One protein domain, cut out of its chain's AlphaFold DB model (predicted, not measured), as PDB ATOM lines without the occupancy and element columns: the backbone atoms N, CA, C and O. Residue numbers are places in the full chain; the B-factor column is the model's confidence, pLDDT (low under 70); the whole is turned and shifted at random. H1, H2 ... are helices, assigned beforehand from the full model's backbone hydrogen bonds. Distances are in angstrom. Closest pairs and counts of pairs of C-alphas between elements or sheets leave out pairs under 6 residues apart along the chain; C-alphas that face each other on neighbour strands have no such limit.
ATOM      1  N   ASN A   2       9.488  62.086 -44.246       33.38
ATOM      2  CA  ASN A   2      10.240  61.810 -45.467       33.38
ATOM      3  C   ASN A   2       9.358  60.941 -46.364       33.38
ATOM      4  O   ASN A   2       8.794  59.967 -45.876       33.38
ATOM      5  N   ALA A   3       9.252  61.260 -47.655       32.12
ATOM      6  CA  ALA A   3       8.690  60.310 -48.606       32.12
ATOM      7  C   ALA A   3       9.774  59.286 -48.955       32.12
ATOM      8  O   ALA A   3      10.363  59.328 -50.033       32.12
ATOM      9  N   VAL A   4      10.036  58.364 -48.031       38.00
ATOM     10  CA  VAL A   4      10.501  57.050 -48.458       38.00
ATOM     11  C   VAL A   4       9.288  56.414 -49.117       38.00
ATOM     12  O   VAL A   4       8.403  55.896 -48.443       38.00
ATOM     13  N   MET A   5       9.221  56.536 -50.444       41.22
ATOM     14  CA  MET A   5       8.399  55.658 -51.270       41.22
ATOM     15  C   MET A   5       8.885  54.245 -50.962       41.22
ATOM     16  O   MET A   5       9.908  53.814 -51.488       41.22
ATOM     17  N   THR A   6       8.223  53.547 -50.042       44.84
ATOM     18  CA  THR A   6       8.534  52.152 -49.765       44.84
ATOM     19  C   THR A   6       8.063  51.366 -50.982       44.84
ATOM     20  O   THR A   6       6.889  51.032 -51.109       44.84
ATOM     21  N   PHE A   7       9.001  51.082 -51.895       46.59
ATOM     22  CA  PHE A   7       8.857  50.351 -53.173       46.59
ATOM     23  C   PHE A   7       8.180  48.963 -53.059       46.59
ATOM     24  O   PHE A   7       8.108  48.198 -54.022       46.59
ATOM     25  N   GLU A   8       7.751  48.598 -51.856       63.03
ATOM     26  CA  GLU A   8       7.553  47.248 -51.379       63.03
ATOM     27  C   GLU A   8       6.372  47.135 -50.405       63.03
ATOM     28  O   GLU A   8       6.228  46.074 -49.816       63.03
ATOM     29  N   GLU A   9       5.527  48.156 -50.194       63.88
ATOM     30  CA  GLU A   9       4.447  48.089 -49.184       63.88
ATOM     31  C   GLU A   9       3.566  46.835 -49.337       63.88
ATOM     32  O   GLU A   9       3.330  46.104 -48.373       63.88
ATOM     33  N   GLU A  10       3.175  46.505 -50.567       69.62
ATOM     34  CA  GLU A  10       2.437  45.280 -50.874       69.62
ATOM     35  C   GLU A  10       3.226  44.006 -50.509       69.62
ATOM     36  O   GLU A  10       2.668  43.043 -49.983       69.62
ATOM     37  N   LYS A  11       4.543  43.998 -50.737       69.00
ATOM     38  CA  LYS A  11       5.425  42.866 -50.421       69.00
ATOM     39  C   LYS A  11       5.686  42.754 -48.919       69.00
ATOM     40  O   LYS A  11       5.631  41.648 -48.396       69.00
ATOM     41  N   MET A  12       5.853  43.869 -48.209       71.38
ATOM     42  CA  MET A  12       5.894  43.923 -46.745       71.38
ATOM     43  C   MET A  12       4.589  43.391 -46.141       71.38
ATOM     44  O   MET A  12       4.629  42.589 -45.208       71.38
ATOM     45  N   ASN A  13       3.437  43.750 -46.715       76.62
ATOM     46  CA  ASN A  13       2.131  43.231 -46.308       76.62
ATOM     47  C   ASN A  13       1.980  41.726 -46.603       76.62
ATOM     48  O   ASN A  13       1.528  40.983 -45.729       76.62
ATOM     49  N   ARG A  14       2.437  41.238 -47.768       74.69
ATOM     50  CA  ARG A  14       2.511  39.795 -48.082       74.69
ATOM     51  C   ARG A  14       3.427  39.050 -47.096       74.69
ATOM     52  O   ARG A  14       3.009  38.040 -46.536       74.69
ATOM     53  N   CYS A  15       4.623  39.570 -46.801       75.69
ATOM     54  CA  CYS A  15       5.545  39.009 -45.806       75.69
ATOM     55  C   CYS A  15       4.932  38.972 -44.397       75.69
ATOM     56  O   CYS A  15       5.006  37.941 -43.731       75.69
ATOM     57  N   LEU A  16       4.265  40.044 -43.956       78.06
ATOM     58  CA  LEU A  16       3.520  40.061 -42.691       78.06
ATOM     59  C   LEU A  16       2.373  39.037 -42.683       78.06
ATOM     60  O   LEU A  16       2.130  38.419 -41.647       78.06
ATOM     61  N   GLY A  17       1.697  38.817 -43.812       78.06
ATOM     62  CA  GLY A  17       0.699  37.755 -43.982       78.06
ATOM     63  C   GLY A  17       1.286  36.352 -43.803       78.06
ATOM     64  O   GLY A  17       0.744  35.546 -43.040       78.06
ATOM     65  N   THR A  18       2.431  36.072 -44.428       77.62
ATOM     66  CA  THR A  18       3.169  34.808 -44.262       77.62
ATOM     67  C   THR A  18       3.624  34.601 -42.815       77.62
ATOM     68  O   THR A  18       3.367  33.543 -42.240       77.62
ATOM     69  N   LEU A  19       4.215  35.621 -42.179       83.00
ATOM     70  CA  LEU A  19       4.653  35.560 -40.778       83.00
ATOM     71  C   LEU A  19       3.482  35.343 -39.809       83.00
ATOM     72  O   LEU A  19       3.591  34.525 -38.900       83.00
ATOM     73  N   ARG A  20       2.335  36.001 -40.024       80.88
ATOM     74  CA  ARG A  20       1.103  35.758 -39.246       80.88
ATOM     75  C   ARG A  20       0.554  34.348 -39.446       80.88
ATOM     76  O   ARG A  20       0.012  33.767 -38.511       80.88
ATOM     77  N   SER A  21       0.687  33.797 -40.651       77.69
ATOM     78  CA  SER A  21       0.252  32.431 -40.958       77.69
ATOM     79  C   SER A  21       1.136  31.399 -40.249       77.69
ATOM     80  O   SER A  21       0.611  30.431 -39.701       77.69
ATOM     81  N   MET A  22       2.450  31.647 -40.180       74.56
ATOM     82  CA  MET A  22       3.382  30.853 -39.376       74.56
ATOM     83  C   MET A  22       3.093  30.997 -37.872       74.56
ATOM     84  O   MET A  22       2.924  29.990 -37.191       74.56
ATOM     85  N   GLU A  23       2.918  32.225 -37.365       77.12
ATOM     86  CA  GLU A  23       2.530  32.477 -35.966       77.12
ATOM     87  C   GLU A  23       1.237  31.739 -35.597       77.12
ATOM     88  O   GLU A  23       1.161  31.146 -34.522       77.12
ATOM     89  N   LYS A  24       0.228  31.725 -36.481       78.56
ATOM     90  CA  LYS A  24      -1.022  30.992 -36.246       78.56
ATOM     91  C   LYS A  24      -0.781  29.486 -36.120       78.56
ATOM     92  O   LYS A  24      -1.351  28.897 -35.210       78.56
ATOM     93  N   ARG A  25       0.064  28.887 -36.974       69.94
ATOM     94  CA  ARG A  25       0.417  27.453 -36.919       69.94
ATOM     95  C   ARG A  25       1.162  27.103 -35.628       69.94
ATOM     96  O   ARG A  25       0.707  26.234 -34.888       69.94
ATOM     97  N   CYS A  26       2.220  27.847 -35.300       70.69
ATOM     98  CA  CYS A  26       2.959  27.665 -34.048       70.69
ATOM     99  C   CYS A  26       2.041  27.827 -32.826       70.69
ATOM    100  O   CYS A  26       2.052  26.983 -31.938       70.69
ATOM    101  N   ASN A  27       1.188  28.859 -32.791       68.69
ATOM    102  CA  ASN A  27       0.247  29.057 -31.688       68.69
ATOM    103  C   ASN A  27      -0.847  27.982 -31.624       68.69
ATOM    104  O   ASN A  27      -1.246  27.635 -30.516       68.69
ATOM    105  N   SER A  28      -1.340  27.441 -32.746       60.44
ATOM    106  CA  SER A  28      -2.332  26.354 -32.717       60.44
ATOM    107  C   SER A  28      -1.747  25.046 -32.190       60.44
ATOM    108  O   SER A  28      -2.426  24.351 -31.441       60.44
ATOM    109  N   GLU A  29      -0.486  24.741 -32.504       53.50
ATOM    110  CA  GLU A  29       0.188  23.540 -31.994       53.50
ATOM    111  C   GLU A  29       0.637  23.709 -30.532       53.50
ATOM    112  O   GLU A  29       0.466  22.797 -29.723       53.50
ATOM    113  N   LEU A  30       1.066  24.916 -30.139       53.25
ATOM    114  CA  LEU A  30       1.286  25.293 -28.734       53.25
ATOM    115  C   LEU A  30      -0.009  25.332 -27.898       53.25
ATOM    116  O   LEU A  30       0.062  25.205 -26.675       53.25
ATOM    117  N   SER A  31      -1.176  25.508 -28.531       42.22
ATOM    118  CA  SER A  31      -2.492  25.603 -27.868       42.22
ATOM    119  C   SER A  31      -3.345  24.335 -27.988       42.22
ATOM    120  O   SER A  31      -4.530  24.372 -27.647       42.22
ATOM    121  N   TRP A  32      -2.776  23.204 -28.428       37.47
ATOM    122  CA  TRP A  32      -3.427  21.900 -28.276       37.47
ATOM    123  C   TRP A  32      -3.641  21.642 -26.777       37.47
ATOM    124  O   TRP A  32      -2.701  21.392 -26.021       37.47
ATOM    125  N   SER A  33      -4.889  21.800 -26.336       36.41
ATOM    126  CA  SER A  33      -5.220  21.988 -24.921       36.41
ATOM    127  C   SER A  33      -4.819  20.804 -24.019       36.41
ATOM    128  O   SER A  33      -4.863  19.652 -24.464       36.41
ATOM    129  N   MET A  60       7.963   4.662 -26.985       62.12
ATOM    130  CA  MET A  60       7.099   5.722 -26.442       62.12
ATOM    131  C   MET A  60       7.892   6.869 -25.804       62.12
ATOM    132  O   MET A  60       7.509   8.028 -25.959       62.12
ATOM    133  N   HIS A  61       8.989   6.571 -25.100       63.53
ATOM    134  CA  HIS A  61       9.818   7.606 -24.476       63.53
ATOM    135  C   HIS A  61      10.578   8.447 -25.511       63.53
ATOM    136  O   HIS A  61      10.707   9.659 -25.334       63.53
ATOM    137  N   GLU A  62      11.038   7.824 -26.598       68.19
ATOM    138  CA  GLU A  62      11.713   8.516 -27.697       68.19
ATOM    139  C   GLU A  62      10.762   9.466 -28.444       68.19
ATOM    140  O   GLU A  62      11.091  10.638 -28.648       68.19
ATOM    141  N   GLU A  63       9.544   9.016 -28.763       71.88
ATOM    142  CA  GLU A  63       8.531   9.850 -29.424       71.88
ATOM    143  C   GLU A  63       8.083  11.035 -28.550       71.88
ATOM    144  O   GLU A  63       7.879  12.152 -29.036       71.88
ATOM    145  N   GLU A  64       7.981  10.830 -27.236       72.88
ATOM    146  CA  GLU A  64       7.620  11.888 -26.294       72.88
ATOM    147  C   GLU A  64       8.740  12.935 -26.134       72.88
ATOM    148  O   GLU A  64       8.467  14.142 -26.123       72.88
ATOM    149  N   GLY A  65      10.004  12.497 -26.119       73.44
ATOM    150  CA  GLY A  65      11.175  13.374 -26.204       73.44
ATOM    151  C   GLY A  65      11.232  14.151 -27.526       73.44
ATOM    152  O   GLY A  65      11.476  15.363 -27.527       73.44
ATOM    153  N   ARG A  66      10.918  13.504 -28.657       73.50
ATOM    154  CA  ARG A  66      10.822  14.150 -29.978       73.50
ATOM    155  C   ARG A  66       9.757  15.250 -29.990       73.50
ATOM    156  O   ARG A  66      10.031  16.369 -30.428       73.50
ATOM    157  N   LEU A  67       8.574  14.983 -29.435       75.00
ATOM    158  CA  LEU A  67       7.494  15.967 -29.323       75.00
ATOM    159  C   LEU A  67       7.857  17.138 -28.388       75.00
ATOM    160  O   LEU A  67       7.503  18.288 -28.663       75.00
ATOM    161  N   ALA A  68       8.591  16.880 -27.301       77.62
ATOM    162  CA  ALA A  68       9.094  17.928 -26.413       77.62
ATOM    163  C   ALA A  68      10.133  18.834 -27.106       77.62
ATOM    164  O   ALA A  68      10.075  20.057 -26.950       77.62
ATOM    165  N   ALA A  69      11.024  18.266 -27.928       74.44
ATOM    166  CA  ALA A  69      11.980  19.025 -28.736       74.44
ATOM    167  C   ALA A  69      11.279  19.927 -29.766       74.44
ATOM    168  O   ALA A  69      11.579  21.120 -29.840       74.44
ATOM    169  N   LEU A  70      10.288  19.391 -30.490       77.75
ATOM    170  CA  LEU A  70       9.486  20.147 -31.461       77.75
ATOM    171  C   LEU A  70       8.764  21.341 -30.815       77.75
ATOM    172  O   LEU A  70       8.742  22.429 -31.383       77.75
ATOM    173  N   ARG A  71       8.237  21.195 -29.591       80.56
ATOM    174  CA  ARG A  71       7.610  22.308 -28.848       80.56
ATOM    175  C   ARG A  71       8.589  23.432 -28.495       80.56
ATOM    176  O   ARG A  71       8.183  24.593 -28.441       80.56
ATOM    177  N   LEU A  72       9.858  23.118 -28.224       78.62
ATOM    178  CA  LEU A  72      10.897  24.126 -27.981       78.62
ATOM    179  C   LEU A  72      11.319  24.807 -29.291       78.62
ATOM    180  O   LEU A  72      11.423  26.030 -29.337       78.62
ATOM    181  N   GLU A  73      11.466  24.036 -30.367       81.00
ATOM    182  CA  GLU A  73      11.741  24.540 -31.718       81.00
ATOM    183  C   GLU A  73      10.644  25.502 -32.205       81.00
ATOM    184  O   GLU A  73      10.940  26.606 -32.661       81.00
ATOM    185  N   GLN A  74       9.370  25.163 -31.991       81.50
ATOM    186  CA  GLN A  74       8.233  26.038 -32.292       81.50
ATOM    187  C   GLN A  74       8.246  27.351 -31.496       81.50
ATOM    188  O   GLN A  74       7.842  28.379 -32.035       81.50
ATOM    189  N   GLN A  75       8.729  27.361 -30.246       81.88
ATOM    190  CA  GLN A  75       8.894  28.610 -29.487       81.88
ATOM    191  C   GLN A  75      10.000  29.500 -30.074       81.88
ATOM    192  O   GLN A  75       9.828  30.719 -30.112       81.88
ATOM    193  N   ILE A  76      11.102  28.914 -30.561       80.62
ATOM    194  CA  ILE A  76      12.171  29.650 -31.257       80.62
ATOM    195  C   ILE A  76      11.620  30.254 -32.559       80.62
ATOM    196  O   ILE A  76      11.711  31.463 -32.748       80.62
ATOM    197  N   ILE A  77      10.954  29.446 -33.394       81.25
ATOM    198  CA  ILE A  77      10.349  29.888 -34.666       81.25
ATOM    199  C   ILE A  77       9.304  30.993 -34.436       81.25
ATOM    200  O   ILE A  77       9.273  31.984 -35.168       81.25
ATOM    201  N   LEU A  78       8.466  30.863 -33.400       81.19
ATOM    202  CA  LEU A  78       7.503  31.895 -33.006       81.19
ATOM    203  C   LEU A  78       8.218  33.214 -32.671       81.19
ATOM    204  O   LEU A  78       7.761  34.281 -33.087       81.19
ATOM    205  N   ALA A  79       9.331  33.150 -31.936       84.44
ATOM    206  CA  ALA A  79      10.113  34.318 -31.550       84.44
ATOM    207  C   ALA A  79      10.809  34.978 -32.756       84.44
ATOM    208  O   ALA A  79      10.687  36.196 -32.914       84.44
ATOM    209  N   ASP A  80      11.425  34.196 -33.651       82.25
ATOM    210  CA  ASP A  80      11.980  34.663 -34.933       82.25
ATOM    211  C   ASP A  80      10.909  35.368 -35.782       82.25
ATOM    212  O   ASP A  80      11.133  36.468 -36.291       82.25
ATOM    213  N   CYS A  81       9.697  34.802 -35.870       85.94
ATOM    214  CA  CYS A  81       8.586  35.431 -36.586       85.94
ATOM    215  C   CYS A  81       8.214  36.803 -36.000       85.94
ATOM    216  O   CYS A  81       7.888  37.723 -36.755       85.94
ATOM    217  N   GLN A  82       8.285  36.975 -34.673       85.75
ATOM    218  CA  GLN A  82       8.078  38.285 -34.045       85.75
ATOM    219  C   GLN A  82       9.252  39.247 -34.309       85.75
ATOM    220  O   GLN A  82       9.002  40.426 -34.548       85.75
ATOM    221  N   VAL A  83      10.511  38.786 -34.316       82.31
ATOM    222  CA  VAL A  83      11.671  39.632 -34.675       82.31
ATOM    223  C   VAL A  83      11.545  40.135 -36.114       82.31
ATOM    224  O   VAL A  83      11.608  41.342 -36.348       82.31
ATOM    225  N   LEU A  84      11.279  39.240 -37.068       84.06
ATOM    226  CA  LEU A  84      11.072  39.587 -38.476       84.06
ATOM    227  C   LEU A  84       9.888  40.545 -38.660       84.06
ATOM    228  O   LEU A  84      10.003  41.545 -39.368       84.06
ATOM    229  N   ALA A  85       8.767  40.304 -37.972       80.38
ATOM    230  CA  ALA A  85       7.633  41.221 -37.998       80.38
ATOM    231  C   ALA A  85       7.998  42.600 -37.422       80.38
ATOM    232  O   ALA A  85       7.599  43.616 -37.991       80.38
ATOM    233  N   ALA A  86       8.766  42.675 -36.330       79.75
ATOM    234  CA  ALA A  86       9.230  43.943 -35.771       79.75
ATOM    235  C   ALA A  86      10.125  44.714 -36.757       79.75
ATOM    236  O   ALA A  86       9.895  45.906 -36.960       79.75
ATOM    237  N   ILE A  87      11.061  44.028 -37.426       80.81
ATOM    238  CA  ILE A  87      11.915  44.606 -38.477       80.81
ATOM    239  C   ILE A  87      11.063  45.191 -39.610       80.81
ATOM    240  O   ILE A  87      11.266  46.346 -39.972       80.81
ATOM    241  N   ILE A  88      10.060  44.461 -40.115       78.12
ATOM    242  CA  ILE A  88       9.178  44.975 -41.180       78.12
ATOM    243  C   ILE A  88       8.421  46.234 -40.728       78.12
ATOM    244  O   ILE A  88       8.313  47.180 -41.502       78.12
ATOM    245  N   ASN A  89       7.951  46.305 -39.477       76.75
ATOM    246  CA  ASN A  89       7.333  47.537 -38.964       76.75
ATOM    247  C   ASN A  89       8.354  48.694 -38.872       76.75
ATOM    248  O   ASN A  89       8.020  49.827 -39.194       76.75
ATOM    249  N   PHE A  90       9.615  48.444 -38.503       76.88
ATOM    250  CA  PHE A  90      10.642  49.498 -38.506       76.88
ATOM    251  C   PHE A  90      10.987  50.015 -39.914       76.88
ATOM    252  O   PHE A  90      11.333  51.188 -40.060       76.88
ATOM    253  N   LEU A  91      10.856  49.178 -40.949       73.44
ATOM    254  CA  LEU A  91      11.073  49.561 -42.350       73.44
ATOM    255  C   LEU A  91       9.963  50.460 -42.929       73.44
ATOM    256  O   LEU A  91      10.192  51.097 -43.954       73.44
ATOM    257  N   GLN A  92       8.799  50.567 -42.276       70.06
ATOM    258  CA  GLN A  92       7.701  51.454 -42.703       70.06
ATOM    259  C   GLN A  92       7.978  52.943 -42.404       70.06
ATOM    260  O   GLN A  92       7.395  53.819 -43.034       70.06
ATOM    261  N   GLN A  93       8.926  53.235 -41.503       63.00
ATOM    262  CA  GLN A  93       9.449  54.573 -41.171       63.00
ATOM    263  C   GLN A  93       8.441  55.632 -40.677       63.00
ATOM    264  O   GLN A  93       8.793  56.808 -40.538       63.00
ATOM    265  N   ASP A  94       7.215  55.242 -40.332       65.56
ATOM    266  CA  ASP A  94       6.262  56.094 -39.625       65.56
ATOM    267  C   ASP A  94       6.314  55.892 -38.097       65.56
ATOM    268  O   ASP A  94       6.724  54.854 -37.570       65.56
ATOM    269  N   TRP A  95       5.873  56.912 -37.355       54.84
ATOM    270  CA  TRP A  95       5.888  56.906 -35.887       54.84
ATOM    271  C   TRP A  95       5.056  55.766 -35.275       54.84
ATOM    272  O   TRP A  95       5.462  55.176 -34.271       54.84
ATOM    273  N   GLY A  96       3.921  55.414 -35.889       66.94
ATOM    274  CA  GLY A  96       3.061  54.331 -35.418       66.94
ATOM    275  C   GLY A  96       3.737  52.969 -35.561       66.94
ATOM    276  O   GLY A  96       3.744  52.175 -34.613       66.94
ATOM    277  N   ALA A  97       4.369  52.713 -36.705       68.69
ATOM    278  CA  ALA A  97       5.097  51.481 -36.959       68.69
ATOM    279  C   ALA A  97       6.381  51.360 -36.122       68.69
ATOM    280  O   ALA A  97       6.682  50.257 -35.668       68.69
ATOM    281  N   TYR A  98       7.070  52.457 -35.775       64.06
ATOM    282  CA  TYR A  98       8.156  52.409 -34.783       64.06
ATOM    283  C   TYR A  98       7.667  51.970 -33.390       64.06
ATOM    284  O   TYR A  98       8.259  51.076 -32.777       64.06
ATOM    285  N   VAL A  99       6.560  52.536 -32.893       69.38
ATOM    286  CA  VAL A  99       5.974  52.147 -31.593       69.38
ATOM    287  C   VAL A  99       5.523  50.681 -31.608       69.38
ATOM    288  O   VAL A  99       5.830  49.917 -30.686       69.38
ATOM    289  N   LYS A 100       4.844  50.266 -32.682       73.75
ATOM    290  CA  LYS A 100       4.359  48.899 -32.911       73.75
ATOM    291  C   LYS A 100       5.507  47.895 -33.043       73.75
ATOM    292  O   LYS A 100       5.491  46.877 -32.356       73.75
ATOM    293  N   GLY A 101       6.532  48.198 -33.838       75.19
ATOM    294  CA  GLY A 101       7.743  47.388 -33.975       75.19
ATOM    295  C   GLY A 101       8.453  47.205 -32.635       75.19
ATOM    296  O   GLY A 101       8.759  46.079 -32.251       75.19
ATOM    297  N   GLY A 102       8.590  48.273 -31.842       70.75
ATOM    298  CA  GLY A 102       9.153  48.199 -30.490       70.75
ATOM    299  C   GLY A 102       8.317  47.362 -29.511       70.75
ATOM    300  O   GLY A 102       8.868  46.725 -28.612       70.75
ATOM    301  N   TRP A 103       6.991  47.323 -29.670       78.19
ATOM    302  CA  TRP A 103       6.110  46.448 -28.887       78.19
ATOM    303  C   TRP A 103       6.233  44.975 -29.307       78.19
ATOM    304  O   TRP A 103       6.417  44.114 -28.445       78.19
ATOM    305  N   VAL A 104       6.223  44.687 -30.614       77.88
ATOM    306  CA  VAL A 104       6.414  43.329 -31.153       77.88
ATOM    307  C   VAL A 104       7.803  42.788 -30.788       77.88
ATOM    308  O   VAL A 104       7.914  41.646 -30.347       77.88
ATOM    309  N   LEU A 105       8.852  43.615 -30.843       82.56
ATOM    310  CA  LEU A 105      10.208  43.230 -30.438       82.56
ATOM    311  C   LEU A 105      10.292  42.878 -28.940       82.56
ATOM    312  O   LEU A 105      10.954  41.913 -28.560       82.56
ATOM    313  N   ARG A 106       9.559  43.596 -28.074       77.69
ATOM    314  CA  ARG A 106       9.422  43.239 -26.646       77.69
ATOM    315  C   ARG A 106       8.665  41.923 -26.430       77.69
ATOM    316  O   ARG A 106       8.990  41.201 -25.489       77.69
ATOM    317  N   LYS A 107       7.677  41.598 -27.274       80.25
ATOM    318  CA  LYS A 107       7.006  40.284 -27.271       80.25
ATOM    319  C   LYS A 107       7.981  39.181 -27.702       80.25
ATOM    320  O   LYS A 107       8.073  38.176 -27.004       80.25
ATOM    321  N   ALA A 108       8.754  39.406 -28.768       81.62
ATOM    322  CA  ALA A 108       9.789  38.489 -29.253       81.62
ATOM    323  C   ALA A 108      10.800  38.130 -28.151       81.62
ATOM    324  O   ALA A 108      10.980  36.954 -27.844       81.62
ATOM    325  N   TRP A 109      11.367  39.144 -27.481       83.62
ATOM    326  CA  TRP A 109      12.291  38.963 -26.355       83.62
ATOM    327  C   TRP A 109      11.718  38.070 -25.248       83.62
ATOM    328  O   TRP A 109      12.408  37.177 -24.772       83.62
ATOM    329  N   LYS A 110      10.453  38.263 -24.843       82.75
ATOM    330  CA  LYS A 110       9.835  37.448 -23.780       82.75
ATOM    331  C   LYS A 110       9.703  35.972 -24.167       82.75
ATOM    332  O   LYS A 110       9.907  35.107 -23.317       82.75
ATOM    333  N   ILE A 111       9.371  35.685 -25.428       82.31
ATOM    334  CA  ILE A 111       9.301  34.309 -25.948       82.31
ATOM    335  C   ILE A 111      10.711  33.704 -25.952       82.31
ATOM    336  O   ILE A 111      10.918  32.628 -25.392       82.31
ATOM    337  N   TYR A 112      11.690  34.443 -26.482       83.12
ATOM    338  CA  TYR A 112      13.095  34.041 -26.500       83.12
ATOM    339  C   TYR A 112      13.661  33.775 -25.102       83.12
ATOM    340  O   TYR A 112      14.281  32.741 -24.886       83.12
ATOM    341  N   GLN A 113      13.400  34.651 -24.132       84.88
ATOM    342  CA  GLN A 113      13.845  34.506 -22.745       84.88
ATOM    343  C   GLN A 113      13.267  33.247 -22.079       84.88
ATOM    344  O   GLN A 113      13.981  32.557 -21.350       84.88
ATOM    345  N   LYS A 114      11.999  32.914 -22.361       84.31
ATOM    346  CA  LYS A 114      11.362  31.682 -21.877       84.31
ATOM    347  C   LYS A 114      11.998  30.437 -22.503       84.31
ATOM    348  O   LYS A 114      12.422  29.549 -21.766       84.31
ATOM    349  N   ALA A 115      12.104  30.394 -23.833       84.25
ATOM    350  CA  ALA A 115      12.698  29.267 -24.553       84.25
ATOM    351  C   ALA A 115      14.167  29.048 -24.145       84.25
ATOM    352  O   ALA A 115      14.561  27.925 -23.832       84.25
ATOM    353  N   TYR A 116      14.950  30.130 -24.053       85.19
ATOM    354  CA  TYR A 116      16.347  30.106 -23.619       85.19
ATOM    355  C   TYR A 116      16.481  29.536 -22.203       85.19
ATOM    356  O   TYR A 116      17.302  28.653 -21.979       85.19
ATOM    357  N   GLY A 117      15.641  29.970 -21.255       84.12
ATOM    358  CA  GLY A 117      15.637  29.434 -19.891       84.12
ATOM    359  C   GLY A 117      15.331  27.931 -19.826       84.12
ATOM    360  O   GLY A 117      16.011  27.200 -19.104       84.12
ATOM    361  N   GLN A 118      14.357  27.458 -20.612       85.44
ATOM    362  CA  GLN A 118      14.002  26.036 -20.692       85.44
ATOM    363  C   GLN A 118      15.143  25.196 -21.287       85.44
ATOM    364  O   GLN A 118      15.592  24.234 -20.663       85.44
ATOM    365  N   ILE A 119      15.657  25.591 -22.455       83.19
ATOM    366  CA  ILE A 119      16.721  24.868 -23.166       83.19
ATOM    367  C   ILE A 119      18.032  24.893 -22.369       83.19
ATOM    368  O   ILE A 119      18.679  23.859 -22.233       83.19
ATOM    369  N   ARG A 120      18.399  26.033 -21.768       83.25
ATOM    370  CA  ARG A 120      19.606  26.161 -20.936       83.25
ATOM    371  C   ARG A 120      19.548  25.262 -19.701       83.25
ATOM    372  O   ARG A 120      20.548  24.632 -19.378       83.25
ATOM    373  N   SER A 121      18.393  25.158 -19.037       83.88
ATOM    374  CA  SER A 121      18.212  24.243 -17.897       83.88
ATOM    375  C   SER A 121      18.470  22.783 -18.294       83.88
ATOM    376  O   SER A 121      19.222  22.079 -17.620       83.88
ATOM    377  N   LEU A 122      17.933  22.349 -19.441       82.19
ATOM    378  CA  LEU A 122      18.186  21.013 -19.990       82.19
ATOM    379  C   LEU A 122      19.643  20.808 -20.410       82.19
ATOM    380  O   LEU A 122      20.220  19.763 -20.116       82.19
ATOM    381  N   TYR A 123      20.254  21.806 -21.049       80.62
ATOM    382  CA  TYR A 123      21.654  21.764 -21.462       80.62
ATOM    383  C   TYR A 123      22.587  21.581 -20.258       80.62
ATOM    384  O   TYR A 123      23.409  20.668 -20.264       80.62
ATOM    385  N   LEU A 124      22.418  22.370 -19.188       80.00
ATOM    386  CA  LEU A 124      23.219  22.198 -17.971       80.00
ATOM    387  C   LEU A 124      22.997  20.819 -17.327       80.00
ATOM    388  O   LEU A 124      23.973  20.189 -16.931       80.00
ATOM    389  N   LYS A 125      21.747  20.332 -17.263       80.81
ATOM    390  CA  LYS A 125      21.410  19.017 -16.684       80.81
ATOM    391  C   LYS A 125      21.970  17.822 -17.465       80.81
ATOM    392  O   LYS A 125      22.363  16.840 -16.847       80.81
ATOM    393  N   ARG A 126      21.938  17.859 -18.804       77.19
ATOM    394  CA  ARG A 126      22.249  16.704 -19.675       77.19
ATOM    395  C   ARG A 126      23.635  16.749 -20.327       77.19
ATOM    396  O   ARG A 126      24.139  15.697 -20.700       77.19
ATOM    397  N   VAL A 127      24.231  17.931 -20.496       74.94
ATOM    398  CA  VAL A 127      25.517  18.125 -21.206       74.94
ATOM    399  C   VAL A 127      26.640  18.568 -20.261       74.94
ATOM    400  O   VAL A 127      27.805  18.265 -20.508       74.94
ATOM    401  N   GLY A 128      26.303  19.246 -19.159       62.47
ATOM    402  CA  GLY A 128      27.270  19.726 -18.171       62.47
ATOM    403  C   GLY A 128      28.043  20.987 -18.590       62.47
ATOM    404  O   GLY A 128      27.929  21.500 -19.702       62.47
ATOM    405  N   LEU A 129      28.843  21.512 -17.656       53.34
ATOM    406  CA  LEU A 129      29.525  22.816 -17.755       53.34
ATOM    407  C   LEU A 129      30.739  22.866 -18.707       53.34
ATOM    408  O   LEU A 129      31.289  23.940 -18.931       53.34
ATOM    409  N   GLN A 130      31.138  21.741 -19.306       44.31
ATOM    410  CA  GLN A 130      32.297  21.644 -20.213       44.31
ATOM    411  C   GLN A 130      32.085  22.346 -21.579       44.31
ATOM    412  O   GLN A 130      33.019  22.460 -22.364       44.31
ATOM    413  N   GLY A 131      30.871  22.835 -21.880       43.94
ATOM    414  CA  GLY A 131      30.486  23.424 -23.175       43.94
ATOM    415  C   GLY A 131      30.293  24.950 -23.205       43.94
ATOM    416  O   GLY A 131      29.552  25.446 -24.055       43.94
ATOM    417  N   ASN A 132      30.907  25.711 -22.293       43.94
ATOM    418  CA  ASN A 132      30.607  27.139 -22.050       43.94
ATOM    419  C   ASN A 132      30.880  28.131 -23.214       43.94
ATOM    420  O   ASN A 132      30.644  29.325 -23.054       43.94
ATOM    421  N   LEU A 133      31.324  27.675 -24.390       48.12
ATOM    422  CA  LEU A 133      31.557  28.518 -25.577       48.12
ATOM    423  C   LEU A 133      30.275  28.887 -26.357       48.12
ATOM    424  O   LEU A 133      30.324  29.739 -27.238       48.12
ATOM    425  N   LEU A 134      29.131  28.252 -26.061       44.84
ATOM    426  CA  LEU A 134      27.880  28.384 -26.838       44.84
ATOM    427  C   LEU A 134      26.719  29.082 -26.106       44.84
ATOM    428  O   LEU A 134      25.670  29.318 -26.711       44.84
ATOM    429  N   ALA A 135      26.864  29.402 -24.818       41.00
ATOM    430  CA  ALA A 135      25.808  30.012 -24.013       41.00
ATOM    431  C   ALA A 135      26.257  31.395 -23.502       41.00
ATOM    432  O   ALA A 135      27.205  31.449 -22.717       41.00
ATOM    433  N   PRO A 136      25.602  32.512 -23.887       42.94
ATOM    434  CA  PRO A 136      25.909  33.812 -23.299       42.94
ATOM    435  C   PRO A 136      25.700  33.817 -21.771       42.94
ATOM    436  O   PRO A 136      24.841  33.083 -21.255       42.94
ATOM    437  N   LEU A 217      10.405  17.023 -20.757       62.34
ATOM    438  CA  LEU A 217      11.540  17.826 -21.222       62.34
ATOM    439  C   LEU A 217      12.892  17.125 -20.990       62.34
ATOM    440  O   LEU A 217      13.842  17.374 -21.727       62.34
ATOM    441  N   GLU A 218      12.987  16.234 -20.000       67.38
ATOM    442  CA  GLU A 218      14.209  15.475 -19.717       67.38
ATOM    443  C   GLU A 218      14.426  14.300 -20.688       67.38
ATOM    444  O   GLU A 218      15.560  13.836 -20.808       67.38
ATOM    445  N   LEU A 219      13.399  13.865 -21.431       74.75
ATOM    446  CA  LEU A 219      13.480  12.796 -22.445       74.75
ATOM    447  C   LEU A 219      14.127  13.236 -23.774       74.75
ATOM    448  O   LEU A 219      14.309  12.413 -24.668       74.75
ATOM    449  N   ILE A 220      14.472  14.517 -23.936       76.44
ATOM    450  CA  ILE A 220      15.086  15.022 -25.171       76.44
ATOM    451  C   ILE A 220      16.543  14.542 -25.276       76.44
ATOM    452  O   ILE A 220      17.336  14.737 -24.353       76.44
ATOM    453  N   ASP A 221      16.911  13.979 -26.431       79.25
ATOM    454  CA  ASP A 221      18.286  13.566 -26.723       79.25
ATOM    455  C   ASP A 221      19.300  14.735 -26.707       79.25
ATOM    456  O   ASP A 221      19.009  15.880 -27.074       79.25
ATOM    457  N   VAL A 222      20.540  14.419 -26.327       78.50
ATOM    458  CA  VAL A 222      21.678  15.336 -26.204       78.50
ATOM    459  C   VAL A 222      22.001  16.063 -27.515       78.50
ATOM    460  O   VAL A 222      22.362  17.243 -27.468       78.50
ATOM    461  N   GLN A 223      21.865  15.426 -28.685       75.81
ATOM    462  CA  GLN A 223      22.094  16.101 -29.968       75.81
ATOM    463  C   GLN A 223      21.028  17.172 -30.220       75.81
ATOM    464  O   GLN A 223      21.355  18.305 -30.585       75.81
ATOM    465  N   ASN A 224      19.762  16.857 -29.936       75.62
ATOM    466  CA  ASN A 224      18.661  17.814 -30.035       75.62
ATOM    467  C   ASN A 224      18.801  18.964 -29.030       75.62
ATOM    468  O   ASN A 224      18.606  20.118 -29.407       75.62
ATOM    469  N   ILE A 225      19.228  18.694 -27.792       76.88
ATOM    470  CA  ILE A 225      19.523  19.739 -26.796       76.88
ATOM    471  C   ILE A 225      20.638  20.674 -27.296       76.88
ATOM    472  O   ILE A 225      20.494  21.893 -27.205       76.88
ATOM    473  N   LYS A 226      21.723  20.145 -27.883       72.75
ATOM    474  CA  LYS A 226      22.806  20.960 -28.473       72.75
ATOM    475  C   LYS A 226      22.319  21.796 -29.668       72.75
ATOM    476  O   LYS A 226      22.631  22.986 -29.736       72.75
ATOM    477  N   ARG A 227      21.517  21.211 -30.571       82.75
ATOM    478  CA  ARG A 227      20.894  21.899 -31.723       82.75
ATOM    479  C   ARG A 227      20.006  23.061 -31.268       82.75
ATOM    480  O   ARG A 227      20.183  24.187 -31.730       82.75
ATOM    481  N   LEU A 228      19.105  22.799 -30.321       76.38
ATOM    482  CA  LEU A 228      18.203  23.796 -29.740       76.38
ATOM    483  C   LEU A 228      18.967  24.895 -28.994       76.38
ATOM    484  O   LEU A 228      18.619  26.064 -29.142       76.38
ATOM    485  N   MET A 229      20.018  24.550 -28.239       81.06
ATOM    486  CA  MET A 229      20.853  25.525 -27.526       81.06
ATOM    487  C   MET A 229      21.542  26.487 -28.499       81.06
ATOM    488  O   MET A 229      21.500  27.693 -28.286       81.06
ATOM    489  N   SER A 230      22.100  25.977 -29.602       73.62
ATOM    490  CA  SER A 230      22.688  26.808 -30.661       73.62
ATOM    491  C   SER A 230      21.650  27.745 -31.297       73.62
ATOM    492  O   SER A 230      21.856  28.959 -31.353       73.62
ATOM    493  N   ALA A 231      20.487  27.211 -31.689       72.19
ATOM    494  CA  ALA A 231      19.414  27.990 -32.308       72.19
ATOM    495  C   ALA A 231      18.860  29.089 -31.379       72.19
ATOM    496  O   ALA A 231      18.677  30.232 -31.806       72.19
ATOM    497  N   VAL A 232      18.634  28.780 -30.096       77.00
ATOM    498  CA  VAL A 232      18.110  29.761 -29.139       77.00
ATOM    499  C   VAL A 232      19.172  30.767 -28.696       77.00
ATOM    500  O   VAL A 232      18.842  31.943 -28.580       77.00
ATOM    501  N   SER A 233      20.438  30.363 -28.516       74.38
ATOM    502  CA  SER A 233      21.553  31.296 -28.275       74.38
ATOM    503  C   SER A 233      21.714  32.275 -29.430       74.38
ATOM    504  O   SER A 233      21.916  33.462 -29.180       74.38
ATOM    505  N   PHE A 234      21.575  31.810 -30.678       75.88
ATOM    506  CA  PHE A 234      21.614  32.690 -31.841       75.88
ATOM    507  C   PHE A 234      20.536  33.780 -31.739       75.88
ATOM    508  O   PHE A 234      20.845  34.971 -31.772       75.88
ATOM    509  N   GLY A 235      19.267  33.380 -31.618       65.19
ATOM    510  CA  GLY A 235      18.145  34.322 -31.650       65.19
ATOM    511  C   GLY A 235      18.079  35.231 -30.420       65.19
ATOM    512  O   GLY A 235      17.811  36.425 -30.537       65.19
ATOM    513  N   PHE A 236      18.410  34.697 -29.240       68.81
ATOM    514  CA  PHE A 236      18.526  35.462 -27.999       68.81
ATOM    515  C   PHE A 236      19.700  36.458 -28.048       68.81
ATOM    516  O   PHE A 236      19.574  37.577 -27.557       68.81
ATOM    517  N   GLY A 237      20.808  36.097 -28.707       67.19
ATOM    518  CA  GLY A 237      21.987  36.949 -28.897       67.19
ATOM    519  C   GLY A 237      21.752  38.209 -29.741       67.19
ATOM    520  O   GLY A 237      22.539  39.147 -29.653       67.19
ATOM    521  N   LEU A 238      20.644  38.288 -30.493       64.69
ATOM    522  CA  LEU A 238      20.211  39.514 -31.184       64.69
ATOM    523  C   LEU A 238      19.825  40.650 -30.217       64.69
ATOM    524  O   LEU A 238      19.687  41.801 -30.633       64.69
ATOM    525  N   PHE A 239      19.632  40.335 -28.936       64.44
ATOM    526  CA  PHE A 239      19.246  41.271 -27.890       64.44
ATOM    527  C   PHE A 239      20.422  41.454 -26.916       64.44
ATOM    528  O   PHE A 239      20.575  40.660 -25.983       64.44
TER     529      PHE A 239
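What this domain is: This is residues 2 to 33, 60 to 136 and 217 to 239 of the 547 residues of the protein "(salmon louse) hypothetical protein" of Lepeophtheirus salmonis (UniProt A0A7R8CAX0). Two long helices, H2 and H3, fold back on each other as a hairpin, and the shorter H4 packs along both of them to complete a three-helix bundle that runs up and down, each helix against the one before it in the chain. H1 packs along another side of H2, away from H3 and H4, and the four helices run roughly along one long axis. The printed part has 132 residues with four named helices, in the order H1, H2, H3, H4, and no named strand; the class is all helix. It is only just loose, close to compact, with a radius of gyration of the C-alphas of 17.3 A, and it is elongated, spanning 55 by 33 by 21 A.

How they stand to each other: H1, residues 9 to 30, touches H2, residues 60 to 91, at a shallow tilt of 25 degrees, opposite ways; their closest C-alphas are those of Leu 19 and Cys 81, 5.7 A apart. H2 is the hub, touching three other helices. It forms a helical hairpin with H3, residues 95 to 127, at a shallow tilt of 26 degrees, and the closest C-alphas, of Ala 86 and Gly 101, are 4.2 A apart. H4, residues 222 to 237, touches H2 beside residues 69 to 80 alone, the same way at a shallow tilt of 15 degrees; the closest C-alphas are those of Ile 76 and Val 232, 6.3 A apart. H4 also touches H3, opposite ways at a shallow tilt of 29 degrees, with the C-alphas of Tyr 116 and Val 232 closest at 5.8 A. H1 is apart from H3 and from H4. In H1, H2, H3 and H4 every O i to N i+4 pair is within hydrogen-bond range.

Where its parts are: H1 begins at C-alpha 9, at (4.447, 48.089, -49.184), and measures 30.8 A from first to last C-alpha. H2 begins at C-alpha 60, at (7.099, 5.722, -26.442), and measures 46.8 A. H3, the longest by residues with 33, measures 45.9 A. H4 measures 21.8 A and ends at C-alpha 237, at (21.987, 36.949, -28.897).

The domain as a whole: The two C-alphas farthest apart are those of Asn 2 and Met 60, 59.3 A. Residues 34 to 59 are not printed, and C-alphas 33 and 60 are 20.5 A apart across that cut. Residues 137 to 216 are not printed either, with 21.6 A between C-alphas 136 and 217. The link from H2 to H3 is tight; those from H1 to H2 and from H3 to H4 run across the cuts. The mean pLDDT of the printed part is 71.1, and 44 residues are under 70, among them residues 2 to 11, 27 to 33, 93 to 99 and 128 to 136.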